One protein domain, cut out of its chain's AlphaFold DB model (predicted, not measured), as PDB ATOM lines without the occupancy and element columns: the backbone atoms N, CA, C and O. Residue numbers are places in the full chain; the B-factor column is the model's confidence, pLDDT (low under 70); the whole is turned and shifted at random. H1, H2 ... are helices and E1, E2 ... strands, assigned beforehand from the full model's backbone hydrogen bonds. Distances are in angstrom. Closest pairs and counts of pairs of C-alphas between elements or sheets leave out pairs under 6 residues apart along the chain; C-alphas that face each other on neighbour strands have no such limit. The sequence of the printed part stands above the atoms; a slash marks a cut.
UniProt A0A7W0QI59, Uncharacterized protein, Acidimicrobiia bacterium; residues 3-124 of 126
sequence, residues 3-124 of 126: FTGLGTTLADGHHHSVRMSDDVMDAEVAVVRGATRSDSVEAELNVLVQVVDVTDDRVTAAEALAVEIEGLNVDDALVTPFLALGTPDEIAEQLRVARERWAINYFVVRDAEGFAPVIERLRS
ATOM      1  N   PHE A   3     -46.895   7.563  46.670       94.50
ATOM      2  CA  PHE A   3     -45.512   7.202  46.371       94.50
ATOM      3  C   PHE A   3     -44.562   8.302  46.847       94.50
ATOM      4  O   PHE A   3     -44.879   9.494  46.781       94.50
ATOM      5  N   THR A   4     -43.387   7.910  47.333       92.69
ATOM      6  CA  THR A   4     -42.393   8.842  47.893       92.69
ATOM      7  C   THR A   4     -41.030   8.773  47.207       92.69
ATOM      8  O   THR A   4     -40.171   9.596  47.522       92.69
ATOM      9  N   GLY A   5     -40.818   7.801  46.310       93.12
ATOM     10  CA  GLY A   5     -39.547   7.578  45.611       93.12
ATOM     11  C   GLY A   5     -38.402   7.089  46.507       93.12
ATOM     12  O   GLY A   5     -37.256   7.032  46.061       93.12
ATOM     13  N   LEU A   6     -38.679   6.761  47.775       93.25
ATOM     14  CA  LEU A   6     -37.661   6.329  48.732       93.25
ATOM     15  C   LEU A   6     -37.373   4.832  48.603       93.25
ATOM     16  O   LEU A   6     -38.273   4.003  48.485       93.25
ATOM     17  N   GLY A   7     -36.090   4.502  48.664       92.31
ATOM     18  CA  GLY A   7     -35.554   3.156  48.712       92.31
ATOM     19  C   GLY A   7     -35.210   2.728  50.137       92.31
ATOM     20  O   GLY A   7     -36.025   2.789  51.056       92.31
ATOM     21  N   THR A   8     -33.992   2.223  50.315       93.38
ATOM     22  CA  THR A   8     -33.567   1.602  51.577       93.38
ATOM     23  C   THR A   8     -33.068   2.661  52.550       93.38
ATOM     24  O   THR A   8     -32.340   3.562  52.146       93.38
ATOM     25  N   THR A   9     -33.427   2.545  53.830       94.00
ATOM     26  CA  THR A   9     -32.836   3.374  54.890       94.00
ATOM     27  C   THR A   9     -31.332   3.121  54.979       94.00
ATOM     28  O   THR A   9     -30.899   1.970  55.073       94.00
ATOM     29  N   LEU A  10     -30.544   4.190  54.959       92.56
ATOM     30  CA  LEU A  10     -29.095   4.142  55.088       92.56
ATOM     31  C   LEU A  10     -28.683   3.808  56.529       92.56
ATOM     32  O   LEU A  10     -29.491   3.812  57.461       92.56
ATOM     33  N   ALA A  11     -27.396   3.510  56.722       92.62
ATOM     34  CA  ALA A  11     -26.860   3.064  58.009       92.62
ATOM     35  C   ALA A  11     -27.034   4.085  59.152       92.62
ATOM     36  O   ALA A  11     -27.003   3.703  60.321       92.62
ATOM     37  N   ASP A  12     -27.229   5.364  58.829       92.00
ATOM     38  CA  ASP A  12     -27.468   6.431  59.805       92.00
ATOM     39  C   ASP A  12     -28.898   6.455  60.376       92.00
ATOM     40  O   ASP A  12     -29.174   7.205  61.315       92.00
ATOM     41  N   GLY A  13     -29.804   5.637  59.832       90.25
ATOM     42  CA  GLY A  13     -31.181   5.482  60.295       90.25
ATOM     43  C   GLY A  13     -32.137   6.618  59.926       90.25
ATOM     44  O   GLY A  13     -33.297   6.553  60.330       90.25
ATOM     45  N   HIS A  14     -31.690   7.635  59.185       87.50
ATOM     46  CA  HIS A  14     -32.492   8.826  58.874       87.50
ATOM     47  C   HIS A  14     -32.547   9.140  57.378       87.50
ATOM     48  O   HIS A  14     -33.570   9.633  56.902       87.50
ATOM     49  N   HIS A  15     -31.480   8.849  56.635       88.62
ATOM     50  CA  HIS A  15     -31.454   9.027  55.190       88.62
ATOM     51  C   HIS A  15     -31.869   7.750  54.472       88.62
ATOM     52  O   HIS A  15     -31.853   6.651  55.029       88.62
ATOM     53  N   HIS A  16     -32.255   7.902  53.212       92.44
ATOM     54  CA  HIS A  16     -32.663   6.801  52.360       92.44
ATOM     55  C   HIS A  16     -31.967   6.927  51.012       92.44
ATOM     56  O   HIS A  16     -31.843   8.036  50.492       92.44
ATOM     57  N   SER A  17     -31.589   5.793  50.421       93.50
ATOM     58  CA  SER A  17     -31.376   5.757  48.977       93.50
ATOM     59  C   SER A  17     -32.695   6.015  48.253       93.50
ATOM     60  O   SER A  17     -33.770   5.927  48.857       93.50
ATOM     61  N   VAL A  18     -32.643   6.303  46.957       95.75
ATOM     62  CA  VAL A  18     -33.850   6.545  46.159       95.75
ATOM     63  C   VAL A  18     -34.072   5.494  45.080       95.75
ATOM     64  O   VAL A  18     -33.163   4.780  44.656       95.75
ATOM     65  N   ARG A  19     -35.331   5.384  44.656       93.94
ATOM     66  CA  ARG A  19     -35.789   4.569  43.530       93.94
ATOM     67  C   ARG A  19     -36.767   5.403  42.717       93.94
ATOM     68  O   ARG A  19     -37.974   5.321  42.914       93.94
ATOM     69  N   MET A  20     -36.213   6.267  41.876       94.00
ATOM     70  CA  MET A  20     -36.960   7.345  41.222       94.00
ATOM     71  C   MET A  20     -37.053   7.202  39.702       94.00
ATOM     72  O   MET A  20     -37.590   8.103  39.062       94.00
ATOM     73  N   SER A  21     -36.575   6.090  39.136       93.94
ATOM     74  CA  SER A  21     -36.634   5.868  37.695       93.94
ATOM     75  C   SER A  21     -38.055   5.631  37.195       93.94
ATOM     76  O   SER A  21     -38.921   5.098  37.898       93.94
ATOM     77  N   ASP A  22     -38.264   5.974  35.931       93.50
ATOM     78  CA  ASP A  22     -39.516   5.750  35.217       93.50
ATOM     79  C   ASP A  22     -39.953   4.279  35.231       93.50
ATOM     80  O   ASP A  22     -41.127   3.989  35.450       93.50
ATOM     81  N   ASP A  23     -39.009   3.349  35.063       94.31
ATOM     82  CA  ASP A  23     -39.286   1.907  35.076       94.31
ATOM     83  C   ASP A  23     -39.791   1.434  36.446       94.31
ATOM     84  O   ASP A  23     -40.681   0.581  36.535       94.31
ATOM     85  N   VAL A  24     -39.239   1.990  37.532       94.75
ATOM     86  CA  VAL A  24     -39.735   1.708  38.885       94.75
ATOM     87  C   VAL A  24     -41.149   2.250  39.032       94.75
ATOM     88  O   VAL A  24     -42.016   1.538  39.538       94.75
ATOM     89  N   MET A  25     -41.404   3.468  38.555       95.19
ATOM     90  CA  MET A  25     -42.724   4.077  38.661       95.19
ATOM     91  C   MET A  25     -43.776   3.310  37.841       95.19
ATOM     92  O   MET A  25     -44.868   3.026  38.335       95.19
ATOM     93  N   ASP A  26     -43.433   2.882  36.624       95.38
ATOM     94  CA  ASP A  26     -44.280   2.018  35.797       95.38
ATOM     95  C   ASP A  26     -44.615   0.706  36.524       95.38
ATOM     96  O   ASP A  26     -45.782   0.298  36.581       95.38
ATOM     97  N   ALA A  27     -43.611   0.062  37.128       95.50
ATOM     98  CA  ALA A  27     -43.797  -1.181  37.868       95.50
ATOM     99  C   ALA A  27     -44.680  -0.992  39.113       95.50
ATOM    100  O   ALA A  27     -45.596  -1.784  39.349       95.50
ATOM    101  N   GLU A  28     -44.452   0.065  39.892       94.00
ATOM    102  CA  GLU A  28     -45.245   0.370  41.083       94.00
ATOM    103  C   GLU A  28     -46.707   0.659  40.725       94.00
ATOM    104  O   GLU A  28     -47.616   0.074  41.320       94.00
ATOM    105  N   VAL A  29     -46.961   1.475  39.699       94.00
ATOM    106  CA  VAL A  29     -48.320   1.751  39.208       94.00
ATOM    107  C   VAL A  29     -49.006   0.471  38.729       94.00
ATOM    108  O   VAL A  29     -50.182   0.250  39.040       94.00
ATOM    109  N   ALA A  30     -48.292  -0.404  38.015       93.44
ATOM    110  CA  ALA A  30     -48.832  -1.683  37.558       93.44
ATOM    111  C   ALA A  30     -49.238  -2.596  38.727       93.44
ATOM    112  O   ALA A  30     -50.301  -3.219  38.670       93.44
ATOM    113  N   VAL A  31     -48.448  -2.634  39.807       92.94
ATOM    114  CA  VAL A  31     -48.789  -3.383  41.028       92.94
ATOM    115  C   VAL A  31     -50.083  -2.859  41.649       92.94
ATOM    116  O   VAL A  31     -50.973  -3.651  41.964       92.94
ATOM    117  N   VAL A  32     -50.232  -1.537  41.785       90.88
ATOM    118  CA  VAL A  32     -51.449  -0.935  42.362       90.88
ATOM    119  C   VAL A  32     -52.682  -1.246  41.520       90.88
ATOM    120  O   VAL A  32     -53.720  -1.653  42.049       90.88
ATOM    121  N   ARG A  33     -52.566  -1.106  40.197       88.06
ATOM    122  CA  ARG A  33     -53.659  -1.415  39.270       88.06
ATOM    123  C   ARG A  33     -54.027  -2.900  39.320       88.06
ATOM    124  O   ARG A  33     -55.207  -3.222  39.396       88.06
ATOM    125  N   GLY A  34     -53.040  -3.795  39.365       88.25
ATOM    126  CA  GLY A  34     -53.257  -5.242  39.463       88.25
ATOM    127  C   GLY A  34     -53.876  -5.703  40.789       88.25
ATOM    128  O   GLY A  34     -54.557  -6.725  40.823       88.25
ATOM    129  N   ALA A  35     -53.680  -4.948  41.872       86.69
ATOM    130  CA  ALA A  35     -54.296  -5.221  43.170       86.69
ATOM    131  C   ALA A  35     -55.755  -4.734  43.273       86.69
ATOM    132  O   ALA A  35     -56.465  -5.100  44.214       86.69
ATOM    133  N   THR A  36     -56.218  -3.915  42.324       80.38
ATOM    134  CA  THR A  36     -57.573  -3.357  42.331       80.38
ATOM    135  C   THR A  36     -58.554  -4.360  41.719       80.38
ATOM    136  O   THR A  36     -58.344  -4.868  40.619       80.38
ATOM    137  N   ARG A  37     -59.649  -4.674  42.427       75.69
ATOM    138  CA  ARG A  37     -60.705  -5.538  41.877       75.69
ATOM    139  C   ARG A  37     -61.450  -4.827  40.748       75.69
ATOM    140  O   ARG A  37     -61.685  -3.626  40.826       75.69
ATOM    141  N   SER A  38     -61.924  -5.588  39.762       73.62
ATOM    142  CA  SER A  38     -62.612  -5.062  38.571       73.62
ATOM    143  C   SER A  38     -63.912  -4.288  38.850       73.62
ATOM    144  O   SER A  38     -64.409  -3.612  37.957       73.62
ATOM    145  N   ASP A  39     -64.477  -4.396  40.056       78.19
ATOM    146  CA  ASP A  39     -65.689  -3.704  40.515       78.19
ATOM    147  C   ASP A  39     -65.409  -2.534  41.479       78.19
ATOM    148  O   ASP A  39     -66.342  -1.931  42.009       78.19
ATOM    149  N   SER A  40     -64.136  -2.218  41.731       78.69
ATOM    150  CA  SER A  40     -63.719  -1.135  42.626       78.69
ATOM    151  C   SER A  40     -63.425   0.157  41.865       78.69
ATOM    152  O   SER A  40     -63.050   0.136  40.695       78.69
ATOM    153  N   VAL A  41     -63.573   1.295  42.549       77.81
ATOM    154  CA  VAL A  41     -63.087   2.591  42.051       77.81
ATOM    155  C   VAL A  41     -61.565   2.512  41.898       77.81
ATOM    156  O   VAL A  41     -60.893   1.983  42.788       77.81
ATOM    157  N   GLU A  42     -61.029   3.017  40.783       79.88
ATOM    158  CA  GLU A  42     -59.579   3.106  40.580       79.88
ATOM    159  C   GLU A  42     -58.920   3.877  41.727       79.88
ATOM    160  O   GLU A  42     -59.431   4.893  42.203       79.88
ATOM    161  N   ALA A  43     -57.768   3.386  42.182       83.81
ATOM    162  CA  ALA A  43     -57.027   4.046  43.240       83.81
ATOM    163  C   ALA A  43     -56.554   5.432  42.777       83.81
ATOM    164  O   ALA A  43     -55.806   5.545  41.809       83.81
ATOM    165  N   GLU A  44     -56.916   6.481  43.517       89.88
ATOM    166  CA  GLU A  44     -56.333   7.808  43.317       89.88
ATOM    167  C   GLU A  44     -54.850   7.777  43.691       89.88
ATOM    168  O   GLU A  44     -54.489   7.407  44.816       89.88
ATOM    169  N   LEU A  45     -53.981   8.130  42.745       93.62
ATOM    170  CA  LEU A  45     -52.536   8.081  42.926       93.62
ATOM    171  C   LEU A  45     -51.992   9.462  43.264       93.62
ATOM    172  O   LEU A  45     -52.272  10.445  42.574       93.62
ATOM    173  N   ASN A  46     -51.176   9.510  44.313       94.56
ATOM    174  CA  ASN A  46     -50.452  10.706  44.697       94.56
ATOM    175  C   ASN A  46     -48.951  10.477  44.804       94.56
ATOM    176  O   ASN A  46     -48.498   9.364  45.068       94.56
ATOM    177  N   VAL A  47     -48.199  11.559  44.637       96.69
ATOM    178  CA  VAL A  47     -46.754  11.582  44.859       96.69
ATOM    179  C   VAL A  47     -46.374  12.715  45.797       96.69
ATOM    180  O   VAL A  47     -47.007  13.775  45.814       96.69
ATOM    181  N   LEU A  48     -45.317  12.486  46.567       97.06
ATOM    182  CA  LEU A  48     -44.640  13.520  47.335       97.06
ATOM    183  C   LEU A  48     -43.496  14.109  46.503       97.06
ATOM    184  O   LEU A  48     -42.487  13.441  46.289       97.06
ATOM    185  N   VAL A  49     -43.635  15.366  46.088       97.50
ATOM    186  CA  VAL A  49     -42.552  16.177  45.526       97.50
ATOM    187  C   VAL A  49     -41.606  16.553  46.666       97.50
ATOM    188  O   VAL A  49     -41.942  17.331  47.566       97.50
ATOM    189  N   GLN A  50     -40.438  15.923  46.643       96.19
ATOM    190  CA  GLN A  50     -39.405  15.982  47.670       96.19
ATOM    191  C   GLN A  50     -38.606  17.283  47.587       96.19
ATOM    192  O   GLN A  50     -38.329  17.890  48.618       96.19
ATOM    193  N   VAL A  51     -38.260  17.697  46.366       97.38
ATOM    194  CA  VAL A  51     -37.430  18.873  46.081       97.38
ATOM    195  C   VAL A  51     -38.127  19.737  45.044       97.38
ATOM    196  O   VAL A  51     -38.671  19.221  44.065       97.38
ATOM    197  N   VAL A  52     -38.088  21.045  45.271       98.31
ATOM    198  CA  VAL A  52     -38.494  22.066  44.311       98.31
ATOM    199  C   VAL A  52     -37.299  22.984  44.108       98.31
ATOM    200  O   VAL A  52     -36.782  23.532  45.076       98.31
ATOM    201  N   ASP A  53     -36.868  23.130  42.862       98.12
ATOM    202  CA  ASP A  53     -35.817  24.058  42.463       98.12
ATOM    203  C   ASP A  53     -36.231  24.739  41.155       98.12
ATOM    204  O   ASP A  53     -36.179  24.149  40.069       98.12
ATOM    205  N   VAL A  54     -36.721  25.976  41.278       97.94
ATOM    206  CA  VAL A  54     -37.104  26.793  40.126       97.94
ATOM    207  C   VAL A  54     -35.864  27.504  39.601       97.94
ATOM    208  O   VAL A  54     -35.365  28.444  40.218       97.94
ATOM    209  N   THR A  55     -35.395  27.068  38.436       98.00
ATOM    210  CA  THR A  55     -34.124  27.495  37.842       98.00
ATOM    211  C   THR A  55     -34.191  27.465  36.316       98.00
ATOM    212  O   THR A  55     -34.967  26.707  35.740       98.00
ATOM    213  N   ASP A  56     -33.351  28.258  35.651       98.00
ATOM    214  CA  ASP A  56     -33.169  28.200  34.193       98.00
ATOM    215  C   ASP A  56     -32.145  27.122  33.769       98.00
ATOM    216  O   ASP A  56     -31.948  26.892  32.576       98.00
ATOM    217  N   ASP A  57     -31.487  26.455  34.727       97.88
ATOM    218  CA  ASP A  57     -30.506  25.390  34.483       97.88
ATOM    219  C   ASP A  57     -30.827  24.134  35.301       97.88
ATOM    220  O   ASP A  57     -30.239  23.839  36.348       97.88
ATOM    221  N   ARG A  58     -31.811  23.378  34.811       98.00
ATOM    222  CA  ARG A  58     -32.272  22.153  35.473       98.00
ATOM    223  C   ARG A  58     -31.252  21.015  35.456       98.00
ATOM    224  O   ARG A  58     -31.340  20.131  36.302       98.00
ATOM    225  N   VAL A  59     -30.312  21.015  34.507       98.25
ATOM    226  CA  VAL A  59     -29.289  19.961  34.403       98.25
ATOM    227  C   VAL A  59     -28.289  20.120  35.537       98.25
ATOM    228  O   VAL A  59     -28.061  19.161  36.268       98.25
ATOM    229  N   THR A  60     -27.792  21.335  35.769       98.44
ATOM    230  CA  THR A  60     -26.904  21.612  36.907       98.44
ATOM    231  C   THR A  60     -27.584  21.296  38.246       98.44
ATOM    232  O   THR A  60     -26.963  20.706  39.132       98.44
ATOM    233  N   ALA A  61     -28.873  21.624  38.401       98.38
ATOM    234  CA  ALA A  61     -29.633  21.265  39.604       98.38
ATOM    235  C   ALA A  61     -29.742  19.738  39.797       98.38
ATOM    236  O   ALA A  61     -29.540  19.227  40.900       98.38
ATOM    237  N   ALA A  62     -30.015  18.993  38.721       98.38
ATOM    238  CA  ALA A  62     -30.071  17.534  38.746       98.38
ATOM    239  C   ALA A  62     -28.709  16.899  39.076       98.38
ATOM    240  O   ALA A  62     -28.647  15.971  39.884       98.38
ATOM    241  N   GLU A  63     -27.616  17.413  38.505       98.50
ATOM    242  CA  GLU A  63     -26.247  16.983  38.813       98.50
ATOM    243  C   GLU A  63     -25.910  17.183  40.293       98.50
ATOM    244  O   GLU A  63     -25.394  16.265  40.933       98.50
ATOM    245  N   ALA A  64     -26.253  18.343  40.860       98.12
ATOM    246  CA  ALA A  64     -26.033  18.624  42.275       98.12
ATOM    247  C   ALA A  64     -26.789  17.637  43.181       98.12
ATOM    248  O   ALA A  64     -26.219  17.111  44.136       98.12
ATOM    249  N   LEU A  65     -28.047  17.323  42.858       97.56
ATOM    250  CA  LEU A  65     -28.823  16.341  43.619       97.56
ATOM    251  C   LEU A  65     -28.280  14.918  43.471       97.56
ATOM    252  O   LEU A  65     -28.261  14.180  44.451       97.56
ATOM    253  N   ALA A  66     -27.819  14.527  42.282       96.94
ATOM    254  CA  ALA A  66     -27.251  13.200  42.050       96.94
ATOM    255  C   ALA A  66     -25.937  12.965  42.822       96.94
ATOM    256  O   ALA A  66     -25.606  11.822  43.134       96.94
ATOM    257  N   VAL A  67     -25.197  14.029  43.158       96.94
ATOM    258  CA  VAL A  67     -24.014  13.942  44.034       96.94
ATOM    259  C   VAL A  67     -24.407  13.659  45.486       96.94
ATOM    260  O   VAL A  67     -23.739  12.875  46.158       96.94
ATOM    261  N   GLU A  68     -25.487  14.276  45.965       93.81
ATOM    262  CA  GLU A  68     -25.898  14.216  47.373       93.81
ATOM    263  C   GLU A  68     -26.829  13.032  47.689       93.81
ATOM    264  O   GLU A  68     -26.848  12.530  48.814       93.81
ATOM    265  N   ILE A  69     -27.622  12.577  46.714       94.19
ATOM    266  CA  ILE A  69     -28.677  11.579  46.912       94.19
ATOM    267  C   ILE A  69     -28.235  10.218  46.373       94.19
ATOM    268  O   ILE A  69     -28.185   9.975  45.167       94.19
ATOM    269  N   GLU A  70     -28.000   9.277  47.284       94.31
ATOM    270  CA  GLU A  70     -27.616   7.915  46.922       94.31
ATOM    271  C   GLU A  70     -28.701   7.209  46.088       94.31
ATOM    272  O   GLU A  70     -29.859   7.080  46.495       94.31
ATOM    273  N   GLY A  71     -28.312   6.697  44.919       93.00
ATOM    274  CA  GLY A  71     -29.206   5.988  43.998       93.00
ATOM    275  C   GLY A  71     -29.945   6.887  43.004       93.00
ATOM    276  O   GLY A  71     -30.667   6.360  42.160       93.00
ATOM    277  N   LEU A  72     -29.753   8.209  43.064       96.62
ATOM    278  CA  LEU A  72     -30.246   9.133  42.048       96.62
ATOM    279  C   LEU A  72     -29.213   9.268  40.924       96.62
ATOM    280  O   LEU A  72     -28.033   9.489  41.181       96.62
ATOM    281  N   ASN A  73     -29.653   9.163  39.674       96.25
ATOM    282  CA  ASN A  73     -28.865   9.604  38.524       96.25
ATOM    283  C   ASN A  73     -29.526  10.829  37.879       96.25
ATOM    284  O   ASN A  73     -30.688  11.134  38.149       96.25
ATOM    285  N   VAL A  74     -28.760  11.539  37.050       97.56
ATOM    286  CA  VAL A  74     -29.184  12.806  36.438       97.56
ATOM    287  C   VAL A  74     -30.406  12.617  35.540       97.56
ATOM    288  O   VAL A  74     -31.345  13.405  35.629       97.56
ATOM    289  N   ASP A  75     -30.431  11.563  34.724       97.00
ATOM    290  CA  ASP A  75     -31.532  11.310  33.790       97.00
ATOM    291  C   ASP A  75     -32.848  11.064  34.542       97.00
ATOM    292  O   ASP A  75     -33.862  11.691  34.233       97.00
ATOM    293  N   ASP A  76     -32.816  10.241  35.596       96.94
ATOM    294  CA  ASP A  76     -33.966  10.005  36.472       96.94
ATOM    295  C   ASP A  76     -34.396  11.296  37.178       96.94
ATOM    296  O   ASP A  76     -35.588  11.595  37.258       96.94
ATOM    297  N   ALA A  77     -33.443  12.105  37.653       97.19
ATOM    298  CA  ALA A  77     -33.746  13.353  38.347       97.19
ATOM    299  C   ALA A  77     -34.500  14.367  37.470       97.19
ATOM    300  O   ALA A  77     -35.275  15.177  37.984       97.19
ATOM    301  N   LEU A  78     -34.294  14.318  36.151       96.56
ATOM    302  CA  LEU A  78     -34.927  15.215  35.187       96.56
ATOM    303  C   LEU A  78     -36.337  14.778  34.771       96.56
ATOM    304  O   LEU A  78     -37.083  15.598  34.241       96.56
ATOM    305  N   VAL A  79     -36.722  13.522  34.988       93.44
ATOM    306  CA  VAL A  79     -38.028  13.005  34.527       93.44
ATOM    307  C   VAL A  79     -38.948  12.591  35.668       93.44
ATOM    308  O   VAL A  79     -40.171  12.595  35.517       93.44
ATOM    309  N   THR A  80     -38.380  12.277  36.830       95.38
ATOM    310  CA  THR A  80     -39.114  11.703  37.951       95.38
ATOM    311  C   THR A  80     -40.189  12.642  38.520       95.38
ATOM    312  O   THR A  80     -39.942  13.834  38.705       95.38
ATOM    313  N   PRO A  81     -41.385  12.150  38.896       95.69
ATOM    314  CA  PRO A  81     -42.432  12.999  39.468       95.69
ATOM    315  C   PRO A  81     -42.148  13.429  40.921       95.69
ATOM    316  O   PRO A  81     -42.922  14.194  41.496       95.69
ATOM    317  N   PHE A  82     -41.067  12.929  41.532       97.25
ATOM    318  CA  PHE A  82     -40.682  13.248  42.910       97.25
ATOM    319  C   PHE A  82     -39.811  14.507  43.029       97.25
ATOM    320  O   PHE A  82     -39.636  15.003  44.142       97.25
ATOM    321  N   LEU A  83     -39.284  15.036  41.919       97.88
ATOM    322  CA  LEU A  83     -38.433  16.229  41.880       97.88
ATOM    323  C   LEU A  83     -38.998  17.241  40.879       97.88
ATOM    324  O   LEU A  83     -39.348  16.890  39.756       97.88
ATOM    325  N   ALA A  84     -39.075  18.506  41.280       98.00
ATOM    326  CA  ALA A  84     -39.537  19.607  40.446       98.00
ATOM    327  C   ALA A  84     -38.360  20.541  40.147       98.00
ATOM    328  O   ALA A  84     -38.106  21.465  40.915       98.00
ATOM    329  N   LEU A  85     -37.633  20.265  39.059       98.44
ATOM    330  CA  LEU A  85     -36.414  20.985  38.679       98.44
ATOM    331  C   LEU A  85     -36.607  21.700  37.343       98.44
ATOM    332  O   LEU A  85     -36.955  21.062  36.348       98.44
ATOM    333  N   GLY A  86     -36.322  22.997  37.312       98.44
ATOM    334  CA  GLY A  86     -36.319  23.796  36.088       98.44
ATOM    335  C   GLY A  86     -37.297  24.955  36.113       98.44
ATOM    336  O   GLY A  86     -37.754  25.404  37.164       98.44
ATOM    337  N   THR A  87     -37.612  25.474  34.934       98.44
ATOM    338  CA  THR A  87     -38.523  26.608  34.813       98.44
ATOM    339  C   THR A  87     -39.943  26.199  35.222       98.44
ATOM    340  O   THR A  87     -40.313  25.022  35.135       98.44
ATOM    341  N   PRO A  88     -40.810  27.150  35.613       98.12
ATOM    342  CA  PRO A  88     -42.189  26.822  35.969       98.12
ATOM    343  C   PRO A  88     -42.965  26.104  34.854       98.12
ATOM    344  O   PRO A  88     -43.852  25.305  35.147       98.12
ATOM    345  N   ASP A  89     -42.635  26.377  33.587       97.62
ATOM    346  CA  ASP A  89     -43.244  25.714  32.429       97.62
ATOM    347  C   ASP A  89     -42.775  24.266  32.284       97.62
ATOM    348  O   ASP A  89     -43.604  23.376  32.093       97.62
ATOM    349  N   GLU A  90     -41.472  24.017  32.422       97.75
ATOM    350  CA  GLU A  90     -40.907  22.667  32.368       97.75
ATOM    351  C   GLU A  90     -41.455  21.786  33.487       97.75
ATOM    352  O   GLU A  90     -41.873  20.656  33.232       97.75
ATOM    353  N   ILE A  91     -41.512  22.313  34.714       97.75
ATOM    354  CA  ILE A  91     -42.073  21.584  35.852       97.75
ATOM    355  C   ILE A  91     -43.561  21.311  35.609       97.75
ATOM    356  O   ILE A  91     -44.023  20.187  35.792       97.75
ATOM    357  N   ALA A  92     -44.335  22.308  35.167       96.69
ATOM    358  CA  ALA A  92     -45.758  22.109  34.900       96.69
ATOM    359  C   ALA A  92     -45.999  21.054  33.811       96.69
ATOM    360  O   ALA A  92     -46.922  20.249  33.941       96.69
ATOM    361  N   GLU A  93     -45.182  21.034  32.755       96.12
ATOM    362  CA  GLU A  93     -45.262  20.013  31.712       96.12
ATOM    363  C   GLU A  93     -44.895  18.623  32.238       96.12
ATOM    364  O   GLU A  93     -45.633  17.670  32.001       96.12
ATOM    365  N   GLN A  94     -43.836  18.506  33.039       95.44
ATOM    366  CA  GLN A  94     -43.453  17.240  33.668       95.44
ATOM    367  C   GLN A  94     -44.592  16.656  34.519       95.44
ATOM    368  O   GLN A  94     -44.890  15.464  34.438       95.44
ATOM    369  N   LEU A  95     -45.301  17.489  35.289       94.69
ATOM    370  CA  LEU A  95     -46.441  17.036  36.095       94.69
ATOM    371  C   LEU A  95     -47.650  16.628  35.238       94.69
ATOM    372  O   LEU A  95     -48.402  15.727  35.620       94.69
ATOM    373  N   ARG A  96     -47.839  17.248  34.065       94.75
ATOM    374  CA  ARG A  96     -48.849  16.811  33.087       94.75
ATOM    375  C   ARG A  96     -48.488  15.458  32.489       94.75
ATOM    376  O   ARG A  96     -49.341  14.575  32.483       94.75
ATOM    377  N   VAL A  97     -47.232  15.259  32.091       94.69
ATOM    378  CA  VAL A  97     -46.731  13.962  31.614       94.69
ATOM    379  C   VAL A  97     -46.929  12.883  32.681       94.69
ATOM    380  O   VAL A  97     -47.446  11.809  32.378       94.69
ATOM    381  N   ALA A  98     -46.623  13.181  33.947       94.62
ATOM    382  CA  ALA A  98     -46.846  12.252  35.053       94.62
ATOM    383  C   ALA A  98     -48.333  11.888  35.228       94.62
ATOM    384  O   ALA A  98     -48.679  10.727  35.466       94.62
ATOM    385  N   ARG A  99     -49.233  12.864  35.059       93.94
ATOM    386  CA  ARG A  99     -50.680  12.626  35.058       93.94
ATOM    387  C   ARG A  99     -51.114  11.747  33.887       93.94
ATOM    388  O   ARG A  99     -51.913  10.839  34.090       93.94
ATOM    389  N   GLU A 100     -50.621  12.005  32.682       94.31
ATOM    390  CA  GLU A 100     -51.004  11.258  31.478       94.31
ATOM    391  C   GLU A 100     -50.476   9.819  31.499       94.31
ATOM    392  O   GLU A 100     -51.223   8.884  31.212       94.31
ATOM    393  N   ARG A 101     -49.214   9.625  31.894       94.25
ATOM    394  CA  ARG A 101     -48.556   8.312  31.916       94.25
ATOM    395  C   ARG A 101     -49.027   7.445  33.082       94.25
ATOM    396  O   ARG A 101     -49.388   6.282  32.891       94.25
ATOM    397  N   TRP A 102     -49.049   8.006  34.290       94.19
ATOM    398  CA  TRP A 102     -49.264   7.233  35.516       94.19
ATOM    399  C   TRP A 102     -50.635   7.438  36.156       94.19
ATOM    400  O   TRP A 102     -50.980   6.683  37.060       94.19
ATOM    401  N   ALA A 103     -51.454   8.377  35.672       93.50
ATOM    402  CA  ALA A 103     -52.711   8.788  36.312       93.50
ATOM    403  C   ALA A 103     -52.519   9.409  37.712       93.50
ATOM    404  O   ALA A 103     -53.425   9.374  38.546       93.50
ATOM    405  N   ILE A 104     -51.354  10.014  37.971       93.81
ATOM    406  CA  ILE A 104     -51.110  10.791  39.194       93.81
ATOM    407  C   ILE A 104     -51.925  12.082  39.118       93.81
ATOM    408  O   ILE A 104     -51.730  12.910  38.228       93.81
ATOM    409  N   ASN A 105     -52.866  12.250  40.045       86.50
ATOM    410  CA  ASN A 105     -53.808  13.371  40.049       86.50
ATOM    411  C   ASN A 105     -53.661  14.285  41.276       86.50
ATOM    412  O   ASN A 105     -54.309  15.331  41.332       86.50
ATOM    413  N   TYR A 106     -52.793  13.924  42.223       92.88
ATOM    414  CA  TYR A 106     -52.541  14.689  43.437       92.88
ATOM    415  C   TYR A 106     -51.042  14.741  43.755       92.88
ATOM    416  O   TYR A 106     -50.375  13.713  43.857       92.88
ATOM    417  N   PHE A 107     -50.515  15.952  43.925       95.31
ATOM    418  CA  PHE A 107     -49.112  16.200  44.247       95.31
ATOM    419  C   PHE A 107     -49.033  16.873  45.613       95.31
ATOM    420  O   PHE A 107     -49.638  17.925  45.832       95.31
ATOM    421  N   VAL A 108     -48.293  16.263  46.535       96.50
ATOM    422  CA  VAL A 108     -47.941  16.865  47.823       96.50
ATOM    423  C   VAL A 108     -46.565  17.484  47.666       96.50
ATOM    424  O   VAL A 108     -45.648  16.794  47.247       96.50
ATOM    425  N   VAL A 109     -46.400  18.760  47.995       97.06
ATOM    426  CA  VAL A 109     -45.140  19.483  47.778       97.06
ATOM    427  C   VAL A 109     -44.541  19.884  49.121       97.06
ATOM    428  O   VAL A 109     -45.239  20.492  49.932       97.06
ATOM    429  N   ARG A 110     -43.265  19.545  49.376       94.81
ATOM    430  CA  ARG A 110     -42.574  19.950  50.619       94.81
ATOM    431  C   ARG A 110     -42.353  21.456  50.708       94.81
ATOM    432  O   ARG A 110     -42.615  22.033  51.758       94.81
ATOM    433  N   ASP A 111     -41.880  22.063  49.626       97.19
ATOM    434  CA  ASP A 111     -41.688  23.508  49.525       97.19
ATOM    435  C   ASP A 111     -42.823  24.143  48.715       97.19
ATOM    436  O   ASP A 111     -42.764  24.284  47.494       97.19
ATOM    437  N   ALA A 112     -43.906  24.486  49.410       95.69
ATOM    438  CA  ALA A 112     -45.067  25.105  48.784       95.69
ATOM    439  C   ALA A 112     -44.796  26.542  48.300       95.69
ATOM    440  O   ALA A 112     -45.455  26.989  47.362       95.69
ATOM    441  N   GLU A 113     -43.859  27.261  48.929       96.38
ATOM    442  CA  GLU A 113     -43.530  28.640  48.558       96.38
ATOM    443  C   GLU A 113     -42.721  28.661  47.258       96.38
ATOM    444  O   GLU A 113     -43.130  29.325  46.303       96.38
ATOM    445  N   GLY A 114     -41.663  27.848  47.168       96.44
ATOM    446  CA  GLY A 114     -40.873  27.690  45.943       96.44
ATOM    447  C   GLY A 114     -41.689  27.164  44.758       96.44
ATOM    448  O   GLY A 114     -41.431  27.519  43.610       96.44
ATOM    449  N   PHE A 115     -42.735  26.375  45.019       97.44
ATOM    450  CA  PHE A 115     -43.603  25.816  43.977       97.44
ATOM    451  C   PHE A 115     -44.702  26.770  43.483       97.44
ATOM    452  O   PHE A 115     -45.339  26.504  42.461       97.44
ATOM    453  N   ALA A 116     -44.943  27.890  44.171       96.88
ATOM    454  CA  ALA A 116     -46.029  28.810  43.835       96.88
ATOM    455  C   ALA A 116     -46.066  29.246  42.348       96.88
ATOM    456  O   ALA A 116     -47.157  29.215  41.766       96.88
ATOM    457  N   PRO A 117     -44.935  29.554  41.673       96.62
ATOM    458  CA  PRO A 117     -44.936  29.928  40.253       96.62
ATOM    459  C   PRO A 117     -45.445  28.822  39.312       96.62
ATOM    460  O   PRO A 117     -46.012  29.106  38.256       96.62
ATOM    461  N   VAL A 118     -45.279  27.550  39.686       97.19
ATOM    462  CA  VAL A 118     -45.723  26.393  38.889       97.19
ATOM    463  C   VAL A 118     -47.249  26.279  38.901       97.19
ATOM    464  O   VAL A 118     -47.867  25.932  37.891       97.19
ATOM    465  N   ILE A 119     -47.887  26.624  40.024       95.31
ATOM    466  CA  ILE A 119     -49.350  26.577  40.176       95.31
ATOM    467  C   ILE A 119     -50.032  27.476  39.139       95.31
ATOM    468  O   ILE A 119     -51.066  27.102  38.583       95.31
ATOM    469  N   GLU A 120     -49.458  28.644  38.853       93.25
ATOM    470  CA  GLU A 120     -49.975  29.551  37.825       93.25
ATOM    471  C   GLU A 120     -49.945  28.892  36.443       93.25
ATOM    472  O   GLU A 120     -50.948  28.905  35.726       93.25
ATOM    473  N   ARG A 121     -48.838  28.221  36.100       95.44
ATOM    474  CA  ARG A 121     -48.686  27.502  34.825       95.44
ATOM    475  C   ARG A 121     -49.621  26.307  34.696       95.44
ATOM    476  O   ARG A 121     -50.079  26.018  33.593       95.44
ATOM    477  N   LEU A 122     -49.953  25.634  35.798       92.12
ATOM    478  CA  LEU A 122     -50.923  24.533  35.811       92.12
ATOM    479  C   LEU A 122     -52.374  25.003  35.625       92.12
ATOM    480  O   LEU A 122     -53.200  24.236  35.131       92.12
ATOM    481  N   ARG A 123     -52.692  26.245  36.014       89.94
ATOM    482  CA  ARG A 123     -54.037  26.834  35.891       89.94
ATOM    483  C   ARG A 123     -54.313  27.439  34.518       89.94
ATOM    484  O   ARG A 123     -55.479  27.542  34.138       89.94
ATOM    485  N   SER A 124     -53.274  27.847  33.796       80.44
ATOM    486  CA  SER A 124     -53.427  28.401  32.454       80.44
ATOM    487  C   SER A 124     -53.960  27.342  31.478       80.44
ATOM    488  O   SER A 124     -53.422  26.229  31.436       80.44
TER     489      SER A 124
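What this domain is: This is residues 3 to 124 of the 126 residues of an uncharacterized protein of Acidimicrobiia bacterium (UniProt A0A7W0QI59). Two small pairs of parallel strands, E3 with E6 and E4 with E5, form the core, and H4 packs along one side of both pairs. H2 and H3 cover the other face of E4 and E5, H5 packs on the first part of H4, and H1 runs out to a loop, of which residues 36 to 41 stick out; the hairpin E1 and E2 lies off to one side. The 122 printed residues hold five named helices and six named strands, in the order E1 E2 H1 E3 E4 H2 H3 E5 H4 E6 H5, of mixed class. The whole is compact, with a radius of gyration of the C-alphas of 14.9 A, and flat, spanning 46 by 44 by 23 A.

How they stand to each other: E1, residues 6 to 9, and E2, residues 16 to 18, form an antiparallel hairpin, with N 7 and O 17 2.7 A apart. H1, residues 22 to 35, only just touches H4, residues 88 to 102, with 3 pairs of C-alphas within 8 A; the closest are those of Val 29 and Trp 102, 6.7 A apart, at a steep tilt of 41 degrees. E3, residues 45 to 49, is parallel to E6, residues 104 to 109, with N 49 and O 108 2.7 A apart. E3 runs on into E4, residues 51 to 54, at 67 degrees. E4 is parallel to E5, residues 83 to 86, with N 53 and O 84 2.8 A apart. E4, E5 and the helices between them, H2, residues 58 to 68, and H3, residues 74 to 79, make a strand-helix-strand unit, two parallel neighbour strands joined through helices, with a right-handed crossover. H2 and H3 touch, closest at the C-alphas of Ala 62 and Val 74, 5.3 A, at a steep tilt of 57 degrees, opposite ways. The closest C-alphas of E5 and H4 are those of Ala 84 and Ile 91, 5.6 A apart. With its residues 88 to 92 alone, H4 touches H5, residues 116 to 123, closest at the C-alphas of Pro 88 and Val 118, 4.6 A. H2 and H4 are apart. Each O i to N i+4 pair is within hydrogen-bond range in H1, H2, H3 and H4, but 2 of 4 in H5.

Where its parts are: E1 begins at C-alpha 6, (-37.661, 6.329, 48.732). From first to last C-alpha H1 measures 20.1 A, E3 13.1 A, H2 15.7 A, H4 20.8 A and E6 13.6 A. H4 begins at C-alpha 88, (-42.189, 26.822, 35.969), and H5 ends at C-alpha 123, (-54.037, 26.834, 35.891).

The domain as a whole: The C-alphas farthest apart are those of Asp 39 and Thr 60, 46.5 A. The printed part, residues 3 to 124, has no cut and no long link. Its mean pLDDT is 93.8, and no printed residue is under 70.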